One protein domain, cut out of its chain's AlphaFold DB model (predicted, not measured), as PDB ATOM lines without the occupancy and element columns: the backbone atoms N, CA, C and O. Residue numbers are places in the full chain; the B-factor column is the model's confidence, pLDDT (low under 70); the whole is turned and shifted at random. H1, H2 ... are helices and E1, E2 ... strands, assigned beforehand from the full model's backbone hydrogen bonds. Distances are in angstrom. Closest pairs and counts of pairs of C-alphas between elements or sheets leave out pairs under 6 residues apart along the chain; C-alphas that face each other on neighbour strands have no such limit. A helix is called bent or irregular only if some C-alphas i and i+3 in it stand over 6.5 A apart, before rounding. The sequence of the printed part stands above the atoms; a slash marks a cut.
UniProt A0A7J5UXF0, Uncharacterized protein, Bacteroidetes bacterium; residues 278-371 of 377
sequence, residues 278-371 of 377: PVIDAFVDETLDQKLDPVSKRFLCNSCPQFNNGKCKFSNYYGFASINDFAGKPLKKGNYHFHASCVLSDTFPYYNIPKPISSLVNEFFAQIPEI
ATOM      1  N   PRO A 278     164.698 156.412 190.275       95.69
ATOM      2  CA  PRO A 278     166.163 156.473 190.195       95.69
ATOM      3  C   PRO A 278     166.820 155.341 189.391       95.69
ATOM      4  O   PRO A 278     167.845 155.568 188.749       95.69
ATOM      5  N   VAL A 279     166.254 154.129 189.430       95.88
ATOM      6  CA  VAL A 279     166.736 152.998 188.623       95.88
ATOM      7  C   VAL A 279     166.357 153.180 187.161       95.88
ATOM      8  O   VAL A 279     167.195 152.945 186.295       95.88
ATOM      9  N   ILE A 280     165.119 153.597 186.882       97.69
ATOM     10  CA  ILE A 280     164.651 153.875 185.519       97.69
ATOM     11  C   ILE A 280     165.545 154.941 184.879       97.69
ATOM     12  O   ILE A 280     166.053 154.723 183.786       97.69
ATOM     13  N   ASP A 281     165.805 156.045 185.577       97.00
ATOM     14  CA  ASP A 281     166.693 157.104 185.099       97.00
ATOM     15  C   ASP A 281     168.110 156.584 184.860       97.00
ATOM     16  O   ASP A 281     168.673 156.801 183.793       97.00
ATOM     17  N   ALA A 282     168.673 155.827 185.806       96.50
ATOM     18  CA  ALA A 282     170.013 155.265 185.653       96.50
ATOM     19  C   ALA A 282     170.123 154.285 184.473       96.50
ATOM     20  O   ALA A 282     171.134 154.286 183.771       96.50
ATOM     21  N   PHE A 283     169.093 153.466 184.247       96.81
ATOM     22  CA  PHE A 283     169.008 152.577 183.092       96.81
ATOM     23  C   PHE A 283     168.980 153.381 181.793       96.81
ATOM     24  O   PHE A 283     169.794 153.146 180.908       96.81
ATOM     25  N   VAL A 284     168.084 154.363 181.702       97.06
ATOM     26  CA  VAL A 284     167.899 155.186 180.504       97.06
ATOM     27  C   VAL A 284     169.114 156.058 180.186       97.06
ATOM     28  O   VAL A 284     169.439 156.255 179.017       97.06
ATOM     29  N   ASP A 285     169.801 156.562 181.206       96.06
ATOM     30  CA  ASP A 285     171.010 157.369 181.048       96.06
ATOM     31  C   ASP A 285     172.282 156.536 180.854       96.06
ATOM     32  O   ASP A 285     173.364 157.109 180.785       96.06
ATOM     33  N   GLU A 286     172.173 155.204 180.778       94.56
ATOM     34  CA  GLU A 286     173.315 154.290 180.629       94.56
ATOM     35  C   GLU A 286     174.338 154.411 181.782       94.56
ATOM     36  O   GLU A 286     175.518 154.105 181.635       94.56
ATOM     37  N   THR A 287     173.877 154.823 182.969       95.81
ATOM     38  CA  THR A 287     174.705 154.986 184.182       95.81
ATOM     39  C   THR A 287     174.416 153.938 185.254       95.81
ATOM     40  O   THR A 287     174.974 154.006 186.348       95.81
ATOM     41  N   LEU A 288     173.544 152.964 184.969       94.31
ATOM     42  CA  LEU A 288     173.102 151.965 185.940       94.31
ATOM     43  C   LEU A 288     174.278 151.235 186.593       94.31
ATOM     44  O   LEU A 288     174.371 151.259 187.818       94.31
ATOM     45  N   ASP A 289     175.203 150.691 185.802       92.88
ATOM     46  CA  ASP A 289     176.353 149.920 186.301       92.88
ATOM     47  C   ASP A 289     177.261 150.732 187.232       92.88
ATOM     48  O   ASP A 289     177.804 150.195 188.196       92.88
ATOM     49  N   GLN A 290     177.384 152.040 186.987       94.31
ATOM     50  CA  GLN A 290     178.178 152.958 187.812       94.31
ATOM     51  C   GLN A 290     177.522 153.234 189.172       94.31
ATOM     52  O   GLN A 290     178.205 153.604 190.124       94.31
ATOM     53  N   LYS A 291     176.197 153.073 189.264       94.00
ATOM     54  CA  LYS A 291     175.416 153.277 190.491       94.00
ATOM     55  C   LYS A 291     175.202 151.990 191.290       94.00
ATOM     56  O   LYS A 291     174.641 152.051 192.384       94.00
ATOM     57  N   LEU A 292     175.611 150.834 190.765       94.19
ATOM     58  CA  LEU A 292     175.558 149.579 191.504       94.19
ATOM     59  C   LEU A 292     176.690 149.522 192.529       94.19
ATOM     60  O   LEU A 292     177.829 149.895 192.251       94.19
ATOM     61  N   ASP A 293     176.385 148.987 193.706       93.12
ATOM     62  CA  ASP A 293     177.404 148.665 194.696       93.12
ATOM     63  C   ASP A 293     178.427 147.680 194.089       93.12
ATOM     64  O   ASP A 293     178.034 146.647 193.530       93.12
ATOM     65  N   PRO A 294     179.739 147.969 194.166       90.44
ATOM     66  CA  PRO A 294     180.753 147.221 193.430       90.44
ATOM     67  C   PRO A 294     180.842 145.751 193.846       90.44
ATOM     68  O   PRO A 294     181.228 144.926 193.013       90.44
ATOM     69  N   VAL A 295     180.469 145.436 195.093       90.50
ATOM     70  CA  VAL A 295     180.554 144.096 195.686       90.50
ATOM     71  C   VAL A 295     179.278 143.301 195.424       90.50
ATOM     72  O   VAL A 295     179.320 142.237 194.813       90.50
ATOM     73  N   SER A 296     178.131 143.811 195.866       89.06
ATOM     74  CA  SER A 296     176.841 143.121 195.781       89.06
ATOM     75  C   SER A 296     176.177 143.224 194.410       89.06
ATOM     76  O   SER A 296     175.240 142.471 194.143       89.06
ATOM     77  N   LYS A 297     176.637 144.150 193.553       91.19
ATOM     78  CA  LYS A 297     176.024 144.494 192.258       91.19
ATOM     79  C   LYS A 297     174.552 144.905 192.381       91.19
ATOM     80  O   LYS A 297     173.754 144.673 191.479       91.19
ATOM     81  N   ARG A 298     174.175 145.513 193.511       92.25
ATOM     82  CA  ARG A 298     172.809 145.987 193.785       92.25
ATOM     83  C   ARG A 298     172.730 147.505 193.748       92.25
ATOM     84  O   ARG A 298     173.663 148.193 194.147       92.25
ATOM     85  N   PHE A 299     171.571 148.022 193.353       94.31
ATOM     86  CA  PHE A 299     171.251 149.441 193.486       94.31
ATOM     87  C   PHE A 299     170.783 149.724 194.922       94.31
ATOM     88  O   PHE A 299     169.596 149.582 195.231       94.31
ATOM     89  N   LEU A 300     171.712 150.048 195.825       94.69
ATOM     90  CA  LEU A 300     171.405 150.255 197.246       94.69
ATOM     91  C   LEU A 300     170.546 151.507 197.461       94.69
ATOM     92  O   LEU A 300     170.750 152.546 196.839       94.69
ATOM     93  N   CYS A 301     169.556 151.408 198.350       93.94
ATOM     94  CA  CYS A 301     168.613 152.498 198.598       93.94
ATOM     95  C   CYS A 301     169.064 153.475 199.688       93.94
ATOM     96  O   CYS A 301     168.485 154.552 199.786       93.94
ATOM     97  N   ASN A 302     170.055 153.139 200.511       87.25
ATOM     98  CA  ASN A 302     170.432 153.927 201.692       87.25
ATOM     99  C   ASN A 302     170.847 155.381 201.390       87.25
ATOM    100  O   ASN A 302     170.640 156.256 202.225       87.25
ATOM    101  N   SER A 303     171.377 155.649 200.197       83.25
ATOM    102  CA  SER A 303     171.757 156.987 199.726       83.25
ATOM    103  C   SER A 303     170.621 157.747 199.028       83.25
ATOM    104  O   SER A 303     170.784 158.911 198.665       83.25
ATOM    105  N   CYS A 304     169.460 157.116 198.826       87.12
ATOM    106  CA  CYS A 304     168.337 157.717 198.118       87.12
ATOM    107  C   CYS A 304     167.496 158.600 199.059       87.12
ATOM    108  O   CYS A 304     166.978 158.093 200.059       87.12
ATOM    109  N   PRO A 305     167.232 159.877 198.713       84.31
ATOM    110  CA  PRO A 305     166.381 160.756 199.523       84.31
ATOM    111  C   PRO A 305     164.972 160.194 199.765       84.31
ATOM    112  O   PRO A 305     164.352 160.458 200.790       84.31
ATOM    113  N   GLN A 306     164.471 159.384 198.827       83.31
ATOM    114  CA  GLN A 306     163.136 158.786 198.885       83.31
ATOM    115  C   GLN A 306     163.082 157.481 199.688       83.31
ATOM    116  O   GLN A 306     162.007 156.906 199.847       83.31
ATOM    117  N   PHE A 307     164.215 156.974 200.184       84.62
ATOM    118  CA  PHE A 307     164.277 155.681 200.860       84.62
ATOM    119  C   PHE A 307     163.483 155.636 202.168       84.62
ATOM    120  O   PHE A 307     162.854 154.616 202.468       84.62
ATOM    121  N   ASN A 308     163.481 156.745 202.916       84.69
ATOM    122  CA  ASN A 308     162.715 156.913 204.152       84.69
ATOM    123  C   ASN A 308     162.890 155.720 205.117       84.69
ATOM    124  O   ASN A 308     161.914 155.117 205.565       84.69
ATOM    125  N   ASN A 309     164.147 155.327 205.369       82.38
ATOM    126  CA  ASN A 309     164.526 154.215 206.253       82.38
ATOM    127  C   ASN A 309     163.755 152.908 205.972       82.38
ATOM    128  O   ASN A 309     163.228 152.276 206.886       82.38
ATOM    129  N   GLY A 310     163.637 152.527 204.696       80.25
ATOM    130  CA  GLY A 310     162.946 151.305 204.268       80.25
ATOM    131  C   GLY A 310     161.432 151.432 204.086       80.25
ATOM    132  O   GLY A 310     160.779 150.453 203.730       80.25
ATOM    133  N   LYS A 311     160.850 152.621 204.284       86.88
ATOM    134  CA  LYS A 311     159.423 152.870 204.004       86.88
ATOM    135  C   LYS A 311     159.135 153.127 202.523       86.88
ATOM    136  O   LYS A 311     157.971 153.158 202.128       86.88
ATOM    137  N   CYS A 312     160.163 153.309 201.694       91.25
ATOM    138  CA  CYS A 312     159.996 153.429 200.252       91.25
ATOM    139  C   CYS A 312     159.331 152.179 199.663       91.25
ATOM    140  O   CYS A 312     159.854 151.069 199.784       91.25
ATOM    141  N   LYS A 313     158.219 152.372 198.947       89.75
ATOM    142  CA  LYS A 313     157.434 151.288 198.327       89.75
ATOM    143  C   LYS A 313     158.189 150.474 197.267       89.75
ATOM    144  O   LYS A 313     157.750 149.387 196.917       89.75
ATOM    145  N   PHE A 314     159.300 150.999 196.756       93.62
ATOM    146  CA  PHE A 314     160.134 150.339 195.748       93.62
ATOM    147  C   PHE A 314     161.396 149.688 196.324       93.62
ATOM    148  O   PHE A 314     162.148 149.049 195.590       93.62
ATOM    149  N   SER A 315     161.670 149.907 197.612       94.50
ATOM    150  CA  SER A 315     162.830 149.308 198.262       94.50
ATOM    151  C   SER A 315     162.551 147.855 198.619       94.50
ATOM    152  O   SER A 315     161.446 147.505 199.040       94.50
ATOM    153  N   ASN A 316     163.571 147.023 198.453       93.81
ATOM    154  CA  ASN A 316     163.487 145.584 198.617       93.81
ATOM    155  C   ASN A 316     164.433 145.096 199.695       93.81
ATOM    156  O   ASN A 316     165.564 145.565 199.810       93.81
ATOM    157  N   TYR A 317     163.972 144.090 200.422       94.62
ATOM    158  CA  TYR A 317     164.792 143.257 201.286       94.62
ATOM    159  C   TYR A 317     164.931 141.873 200.644       94.62
ATOM    160  O   TYR A 317     163.937 141.311 200.182       94.62
ATOM    161  N   TYR A 318     166.151 141.330 200.607       94.12
ATOM    162  CA  TYR A 318     166.407 139.959 200.163       94.12
ATOM    163  C   TYR A 318     167.000 139.141 201.298       94.12
ATOM    164  O   TYR A 318     168.132 139.384 201.710       94.12
ATOM    165  N   GLY A 319     166.244 138.159 201.771       93.75
ATOM    166  CA  GLY A 319     166.649 137.305 202.879       93.75
ATOM    167  C   GLY A 319     165.475 136.492 203.401       93.75
ATOM    168  O   GLY A 319     164.451 136.368 202.732       93.75
ATOM    169  N   PHE A 320     165.615 135.938 204.600       94.94
ATOM    170  CA  PHE A 320     164.507 135.301 205.306       94.94
ATOM    171  C   PHE A 320     163.827 136.305 206.245       94.94
ATOM    172  O   PHE A 320     164.494 137.163 206.823       94.94
ATOM    173  N   ALA A 321     162.513 136.175 206.424       94.62
ATOM    174  CA  ALA A 321     161.741 136.907 207.423       94.62
ATOM    175  C   ALA A 321     160.825 135.923 208.162       94.62
ATOM    176  O   ALA A 321     160.154 135.101 207.535       94.62
ATOM    177  N   SER A 322     160.798 136.006 209.491       94.31
ATOM    178  CA  SER A 322     159.954 135.175 210.354       94.31
ATOM    179  C   SER A 322     158.507 135.674 210.322       94.31
ATOM    180  O   SER A 322     158.058 136.362 211.237       94.31
ATOM    181  N   ILE A 323     157.791 135.356 209.244       95.12
ATOM    182  CA  ILE A 323     156.420 135.811 208.982       95.12
ATOM    183  C   ILE A 323     155.516 134.661 208.526       95.12
ATOM    184  O   ILE A 323     155.986 133.583 208.150       95.12
ATOM    185  N   ASN A 324     154.215 134.940 208.470       93.88
ATOM    186  CA  ASN A 324     153.310 134.203 207.597       93.88
ATOM    187  C   ASN A 324     153.311 134.838 206.202       93.88
ATOM    188  O   ASN A 324     153.373 136.064 206.073       93.88
ATOM    189  N   ASP A 325     153.243 134.006 205.170       93.50
ATOM    190  CA  ASP A 325     153.087 134.454 203.795       93.50
ATOM    191  C   ASP A 325     151.694 135.062 203.543       93.50
ATOM    192  O   ASP A 325     150.790 135.014 204.385       93.50
ATOM    193  N   PHE A 326     151.490 135.632 202.357       91.69
ATOM    194  CA  PHE A 326     150.218 136.239 201.959       91.69
ATOM    195  C   PHE A 326     149.060 135.227 201.862       91.69
ATOM    196  O   PHE A 326     147.896 135.641 201.810       91.69
ATOM    197  N   ALA A 327     149.368 133.925 201.860       88.00
ATOM    198  CA  ALA A 327     148.417 132.825 201.943       88.00
ATOM    199  C   ALA A 327     148.100 132.412 203.397       88.00
ATOM    200  O   ALA A 327     147.223 131.570 203.599       88.00
ATOM    201  N   GLY A 328     148.751 133.020 204.394       88.88
ATOM    202  CA  GLY A 328     148.554 132.778 205.822       88.88
ATOM    203  C   GLY A 328     149.366 131.609 206.386       88.88
ATOM    204  O   GLY A 328     149.106 131.186 207.511       88.88
ATOM    205  N   LYS A 329     150.328 131.064 205.633       90.88
ATOM    206  CA  LYS A 329     151.161 129.928 206.056       90.88
ATOM    207  C   LYS A 329     152.517 130.413 206.575       90.88
ATOM    208  O   LYS A 329     153.052 131.370 206.021       90.88
ATOM    209  N   PRO A 330     153.128 129.742 207.567       94.00
ATOM    210  CA  PRO A 330     154.494 130.053 207.976       94.00
ATOM    211  C   PRO A 330     155.453 129.958 206.791       94.00
ATOM    212  O   PRO A 330     155.488 128.939 206.089       94.00
ATOM    213  N   LEU A 331     156.236 131.012 206.567       94.19
ATOM    214  CA  LEU A 331     157.181 131.038 205.461       94.19
ATOM    215  C   LEU A 331     158.304 130.020 205.707       94.19
ATOM    216  O   LEU A 331     158.914 129.975 206.778       94.19
ATOM    217  N   LYS A 332     158.597 129.191 204.702       92.56
ATOM    218  CA  LYS A 332     159.712 128.237 204.768       92.56
ATOM    219  C   LYS A 332     161.043 128.989 204.819       92.56
ATOM    220  O   LYS A 332     161.181 130.048 204.217       92.56
ATOM    221  N   LYS A 333     162.041 128.429 205.513       90.81
ATOM    222  CA  LYS A 333     163.398 128.998 205.522       90.81
ATOM    223  C   LYS A 333     163.946 129.065 204.095       90.81
ATOM    224  O   LYS A 333     163.943 128.062 203.385       90.81
ATOM    225  N   GLY A 334     164.426 130.239 203.709       91.69
ATOM    226  CA  GLY A 334     164.943 130.530 202.376       91.69
ATOM    227  C   GLY A 334     165.132 132.032 202.187       91.69
ATOM    228  O   GLY A 334     164.704 132.820 203.030       91.69
ATOM    229  N   ASN A 335     165.766 132.418 201.083       91.56
ATOM    230  CA  ASN A 335     165.902 133.821 200.715       91.56
ATOM    231  C   ASN A 335     164.803 134.211 199.734       91.56
ATOM    232  O   ASN A 335     164.631 133.573 198.696       91.56
ATOM    233  N   TYR A 336     164.093 135.283 200.058       93.81
ATOM    234  CA  TYR A 336     163.004 135.811 199.256       93.81
ATOM    235  C   TYR A 336     163.150 137.316 199.102       93.81
ATOM    236  O   TYR A 336     163.754 137.981 199.940       93.81
ATOM    237  N   HIS A 337     162.563 137.847 198.037       94.19
ATOM    238  CA  HIS A 337     162.456 139.280 197.823       94.19
ATOM    239  C   HIS A 337     161.164 139.802 198.450       94.19
ATOM    240  O   HIS A 337     160.079 139.370 198.075       94.19
ATOM    241  N   PHE A 338     161.272 140.748 199.373       95.38
ATOM    242  CA  PHE A 338     160.143 141.428 200.000       95.38
ATOM    243  C   PHE A 338     160.168 142.908 199.654       95.38
ATOM    244  O   PHE A 338     161.249 143.488 199.574       95.38
ATOM    245  N   HIS A 339     159.001 143.552 199.591       95.31
ATOM    246  CA  HIS A 339     158.959 144.998 199.812       95.31
ATOM    247  C   HIS A 339     159.488 145.274 201.220       95.31
ATOM    248  O   HIS A 339     158.985 144.699 202.189       95.31
ATOM    249  N   ALA A 340     160.475 146.155 201.357       94.75
ATOM    250  CA  ALA A 340     161.071 146.452 202.657       94.75
ATOM    251  C   ALA A 340     160.019 146.969 203.650       94.75
ATOM    252  O   ALA A 340     159.979 146.531 204.798       94.75
ATOM    253  N   SER A 341     159.084 147.800 203.179       94.06
ATOM    254  CA  SER A 341     157.968 148.322 203.974       94.06
ATOM    255  C   SER A 341     157.054 147.231 204.537       94.06
ATOM    256  O   SER A 341     156.465 147.425 205.599       94.06
ATOM    257  N   CYS A 342     156.949 146.080 203.866       95.19
ATOM    258  CA  CYS A 342     156.162 144.959 204.363       95.19
ATOM    259  C   CYS A 342     156.832 144.310 205.574       95.19
ATOM    260  O   CYS A 342     156.123 143.905 206.489       95.19
ATOM    261  N   VAL A 343     158.163 144.204 205.597       95.25
ATOM    262  CA  VAL A 343     158.897 143.385 206.579       95.25
ATOM    263  C   VAL A 343     159.761 144.172 207.562       95.25
ATOM    264  O   VAL A 343     160.433 143.582 208.401       95.25
ATOM    265  N   LEU A 344     159.730 145.502 207.507       93.62
ATOM    266  CA  LEU A 344     160.589 146.366 208.320       93.62
ATOM    267  C   LEU A 344     160.459 146.126 209.835       93.62
ATOM    268  O   LEU A 344     161.441 146.238 210.564       93.62
ATOM    269  N   SER A 345     159.247 145.808 210.297       94.00
ATOM    270  CA  SER A 345     158.937 145.512 211.701       94.00
ATOM    271  C   SER A 345     159.178 144.054 212.095       94.00
ATOM    272  O   SER A 345     159.025 143.716 213.266       94.00
ATOM    273  N   ASP A 346     159.491 143.184 211.134       95.75
ATOM    274  CA  ASP A 346     159.670 141.757 211.377       95.75
ATOM    275  C   ASP A 346     161.129 141.435 211.729       95.75
ATOM    276  O   ASP A 346     162.023 142.288 211.724       95.75
ATOM    277  N   THR A 347     161.373 140.166 212.059       96.19
ATOM    278  CA  THR A 347     162.693 139.678 212.460       96.19
ATOM    279  C   THR A 347     163.203 138.583 211.537       96.19
ATOM    280  O   THR A 347     162.438 137.909 210.844       96.19
ATOM    281  N   PHE A 348     164.514 138.375 211.567       94.50
ATOM    282  CA  PHE A 348     165.186 137.232 210.966       94.50
ATOM    283  C   PHE A 348     166.082 136.551 212.019       94.50
ATOM    284  O   PHE A 348     166.546 137.209 212.955       94.50
ATOM    285  N   PRO A 349     166.323 135.236 211.925       91.12
ATOM    286  CA  PRO A 349     167.190 134.522 212.849       91.12
ATOM    287  C   PRO A 349     168.665 134.737 212.483       91.12
ATOM    288  O   PRO A 349     169.093 134.400 211.381       91.12
ATOM    289  N   TYR A 350     169.462 135.221 213.432       89.81
ATOM    290  CA  TYR A 350     170.918 135.328 213.332       89.81
ATOM    291  C   TYR A 350     171.554 134.561 214.495       89.81
ATOM    292  O   TYR A 350     171.391 134.954 215.646       89.81
ATOM    293  N   TYR A 351     172.222 133.436 214.218       89.06
ATOM    294  CA  TYR A 351     172.693 132.489 215.249       89.06
ATOM    295  C   TYR A 351     171.608 132.119 216.278       89.06
ATOM    296  O   TYR A 351     171.844 132.124 217.481       89.06
ATOM    297  N   ASN A 352     170.396 131.818 215.797       87.88
ATOM    298  CA  ASN A 352     169.205 131.526 216.614       87.88
ATOM    299  C   ASN A 352     168.695 132.690 217.484       87.88
ATOM    300  O   ASN A 352     167.764 132.498 218.262       87.88
ATOM    301  N   ILE A 353     169.237 133.898 217.318       91.75
ATOM    302  CA  ILE A 353     168.758 135.110 217.982       91.75
ATOM    303  C   ILE A 353     167.922 135.915 216.978       91.75
ATOM    304  O   ILE A 353     168.423 136.233 215.895       91.75
ATOM    305  N   PRO A 354     166.659 136.257 217.291       93.94
ATOM    306  CA  PRO A 354     165.868 137.152 216.457       93.94
ATOM    307  C   PRO A 354     166.523 138.533 216.371       93.94
ATOM    308  O   PRO A 354     166.766 139.179 217.390       93.94
ATOM    309  N   LYS A 355     166.789 139.001 215.152       95.81
ATOM    310  CA  LYS A 355     167.251 140.362 214.872       95.81
ATOM    311  C   LYS A 355     166.215 141.115 214.046       95.81
ATOM    312  O   LYS A 355     165.615 140.515 213.155       95.81
ATOM    313  N   PRO A 356     165.991 142.411 214.311       95.56
ATOM    314  CA  PRO A 356     165.034 143.198 213.547       95.56
ATOM    315  C   PRO A 356     165.559 143.450 212.132       95.56
ATOM    316  O   PRO A 356     166.724 143.815 211.955       95.56
ATOM    317  N   ILE A 357     164.701 143.311 211.124       95.12
ATOM    318  CA  ILE A 357     165.066 143.586 209.725       95.12
ATOM    319  C   ILE A 357     165.424 145.066 209.529       95.12
ATOM    320  O   ILE A 357     166.293 145.386 208.723       95.12
ATOM    321  N   SER A 358     164.860 145.973 210.332       92.94
ATOM    322  CA  SER A 358     165.249 147.390 210.351       92.94
ATOM    323  C   SER A 358     166.730 147.639 210.671       92.94
ATOM    324  O   SER A 358     167.251 148.691 210.308       92.94
ATOM    325  N   SER A 359     167.441 146.681 211.285       92.62
ATOM    326  CA  SER A 359     168.898 146.780 211.484       92.62
ATOM    327  C   SER A 359     169.709 146.606 210.193       92.62
ATOM    328  O   SER A 359     170.874 146.989 210.155       92.62
ATOM    329  N   LEU A 360     169.092 146.093 209.123       91.38
ATOM    330  CA  LEU A 360     169.699 145.862 207.808       91.38
ATOM    331  C   LEU A 360     169.379 146.985 206.810       91.38
ATOM    332  O   LEU A 360     169.372 146.777 205.600       91.38
ATOM    333  N   VAL A 361     169.104 148.195 207.300       84.25
ATOM    334  CA  VAL A 361     168.695 149.351 206.482       84.25
ATOM    335  C   VAL A 361     169.675 149.682 205.341       84.25
ATOM    336  O   VAL A 361     169.263 150.186 204.300       84.25
ATOM    337  N   ASN A 362     170.958 149.342 205.499       86.94
ATOM    338  CA  ASN A 362     171.995 149.527 204.479       86.94
ATOM    339  C   ASN A 362     172.022 148.437 203.395       86.94
ATOM    340  O   ASN A 362     172.720 148.593 202.400       86.94
ATOM    341  N   GLU A 363     171.269 147.353 203.570       89.81
ATOM    342  CA  GLU A 363     171.223 146.225 202.635       89.81
ATOM    343  C   GLU A 363     169.997 146.268 201.714       89.81
ATOM    344  O   GLU A 363     169.875 145.448 200.799       89.81
ATOM    345  N   PHE A 364     169.075 147.211 201.938       94.94
ATOM    346  CA  PHE A 364     167.903 147.363 201.082       94.94
ATOM    347  C   PHE A 364     168.289 147.949 199.727       94.94
ATOM    348  O   PHE A 364     169.130 148.844 199.620       94.94
ATOM    349  N   PHE A 365     167.635 147.458 198.679       95.00
ATOM    350  CA  PHE A 365     167.990 147.769 197.297       95.00
ATOM    351  C   PHE A 365     166.760 147.906 196.404       95.00
ATOM    352  O   PHE A 365     165.683 147.404 196.720       95.00
ATOM    353  N   ALA A 366     166.910 148.573 195.268       94.56
ATOM    354  CA  ALA A 366     165.868 148.674 194.256       94.56
ATOM    355  C   ALA A 366     166.014 147.555 193.216       94.56
ATOM    356  O   ALA A 366     167.121 147.105 192.919       94.56
ATOM    357  N   GLN A 367     164.890 147.098 192.663       93.50
ATOM    358  CA  GLN A 367     164.906 146.139 191.561       93.50
ATOM    359  C   GLN A 367     165.446 146.821 190.299       93.50
ATOM    360  O   GLN A 367     165.065 147.958 190.031       93.50
ATOM    361  N   ILE A 368     166.299 146.131 189.533       93.88
ATOM    362  CA  ILE A 368     166.922 146.637 188.298       93.88
ATOM    363  C   ILE A 368     166.530 145.793 187.076       93.88
ATOM    364  O   ILE A 368     166.352 144.589 187.220       93.88
ATOM    365  N   PRO A 369     166.343 146.370 185.882       92.62
ATOM    366  CA  PRO A 369     166.015 145.602 184.680       92.62
ATOM    367  C   PRO A 369     167.278 144.928 184.112       92.62
ATOM    368  O   PRO A 369     167.865 145.404 183.148       92.62
ATOM    369  N   GLU A 370     167.731 143.846 184.747       90.69
ATOM    370  CA  GLU A 370     168.930 143.103 184.331       90.69
ATOM    371  C   GLU A 370     168.557 141.895 183.463       90.69
ATOM    372  O   GLU A 370     167.703 141.086 183.843       90.69
ATOM    373  N   ILE A 371     169.217 141.759 182.312       91.94
ATOM    374  CA  ILE A 371     168.989 140.691 181.331       91.94
ATOM    375  C   ILE A 371     170.204 139.770 181.297       91.94
ATOM    376  O   ILE A 371     171.340 140.232 181.339       91.94
TER     377      ILE A 371
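This is residues 278 to 371 of the 377 residues of an uncharacterized protein of Bacteroidetes bacterium (UniProt A0A7J5UXF0). A small hairpin of two strands, E1 and E2, lies in the middle of an elongated, loop-rich body, with the short helices H1 and H2 at one end and a second hairpin, E3 and E4, toward the other. The printed part has 94 residues, with the order H1 H2 E1 E2 H3 E3 E4 H4; both two-stranded sheets are antiparallel. The class is mixed, with 39 residues, under half, in named elements. The whole is compact, with a radius of gyration of the C-alphas of 14.2 A and spans of 42 by 25 by 23 A.

E1, residues 315 to 319, is 13.4 A long and begins at C-alpha 315 (162.830, 149.308, 198.262). E2 is residues 336 to 339, H3 340 to 343, E3 347 to 350 and E4 353 to 356. H4, residues 357 to 363, ends at C-alpha 363 (171.223, 146.225, 202.635); it is irregular, with C-alphas 359 and 362 8.1 A apart. H1 is residues 278 to 284, 9.9 A long, and H2 288 to 291.

In the hairpin E1 and E2, N 338 and O 317 are 2.8 A apart. The closest C-alphas of E1 and H3, Asn 316 and Ala 340, are 4.8 A apart. H3 and H4 are close but not clearly touching, Val 343 and Ile 357 having the closest C-alphas at 6.9 A. In the hairpin E3 and E4, N 355 and O 348 are 2.8 A apart. H1 and H2 only just touch, only at the corner, with 3 pairs of C-alphas within 8 A; the closest, Ala 282 and Leu 288, are 4.5 A apart. H1 has every O i to N i+4 pair within hydrogen-bond range, H4 has 0 of 3 but 2 of 4 O i to N i+3 pairs, and H2 and H3 are too short for an O i to N i+4 pair.

The C-alphas farthest apart, Asp 285 and Asn 352, are 44.0 A apart. The links H2 to E1 and E1 to E2 are long, with 23 and 16 residues. The printed part has no cut, and no printed residue is under 70 in pLDDT.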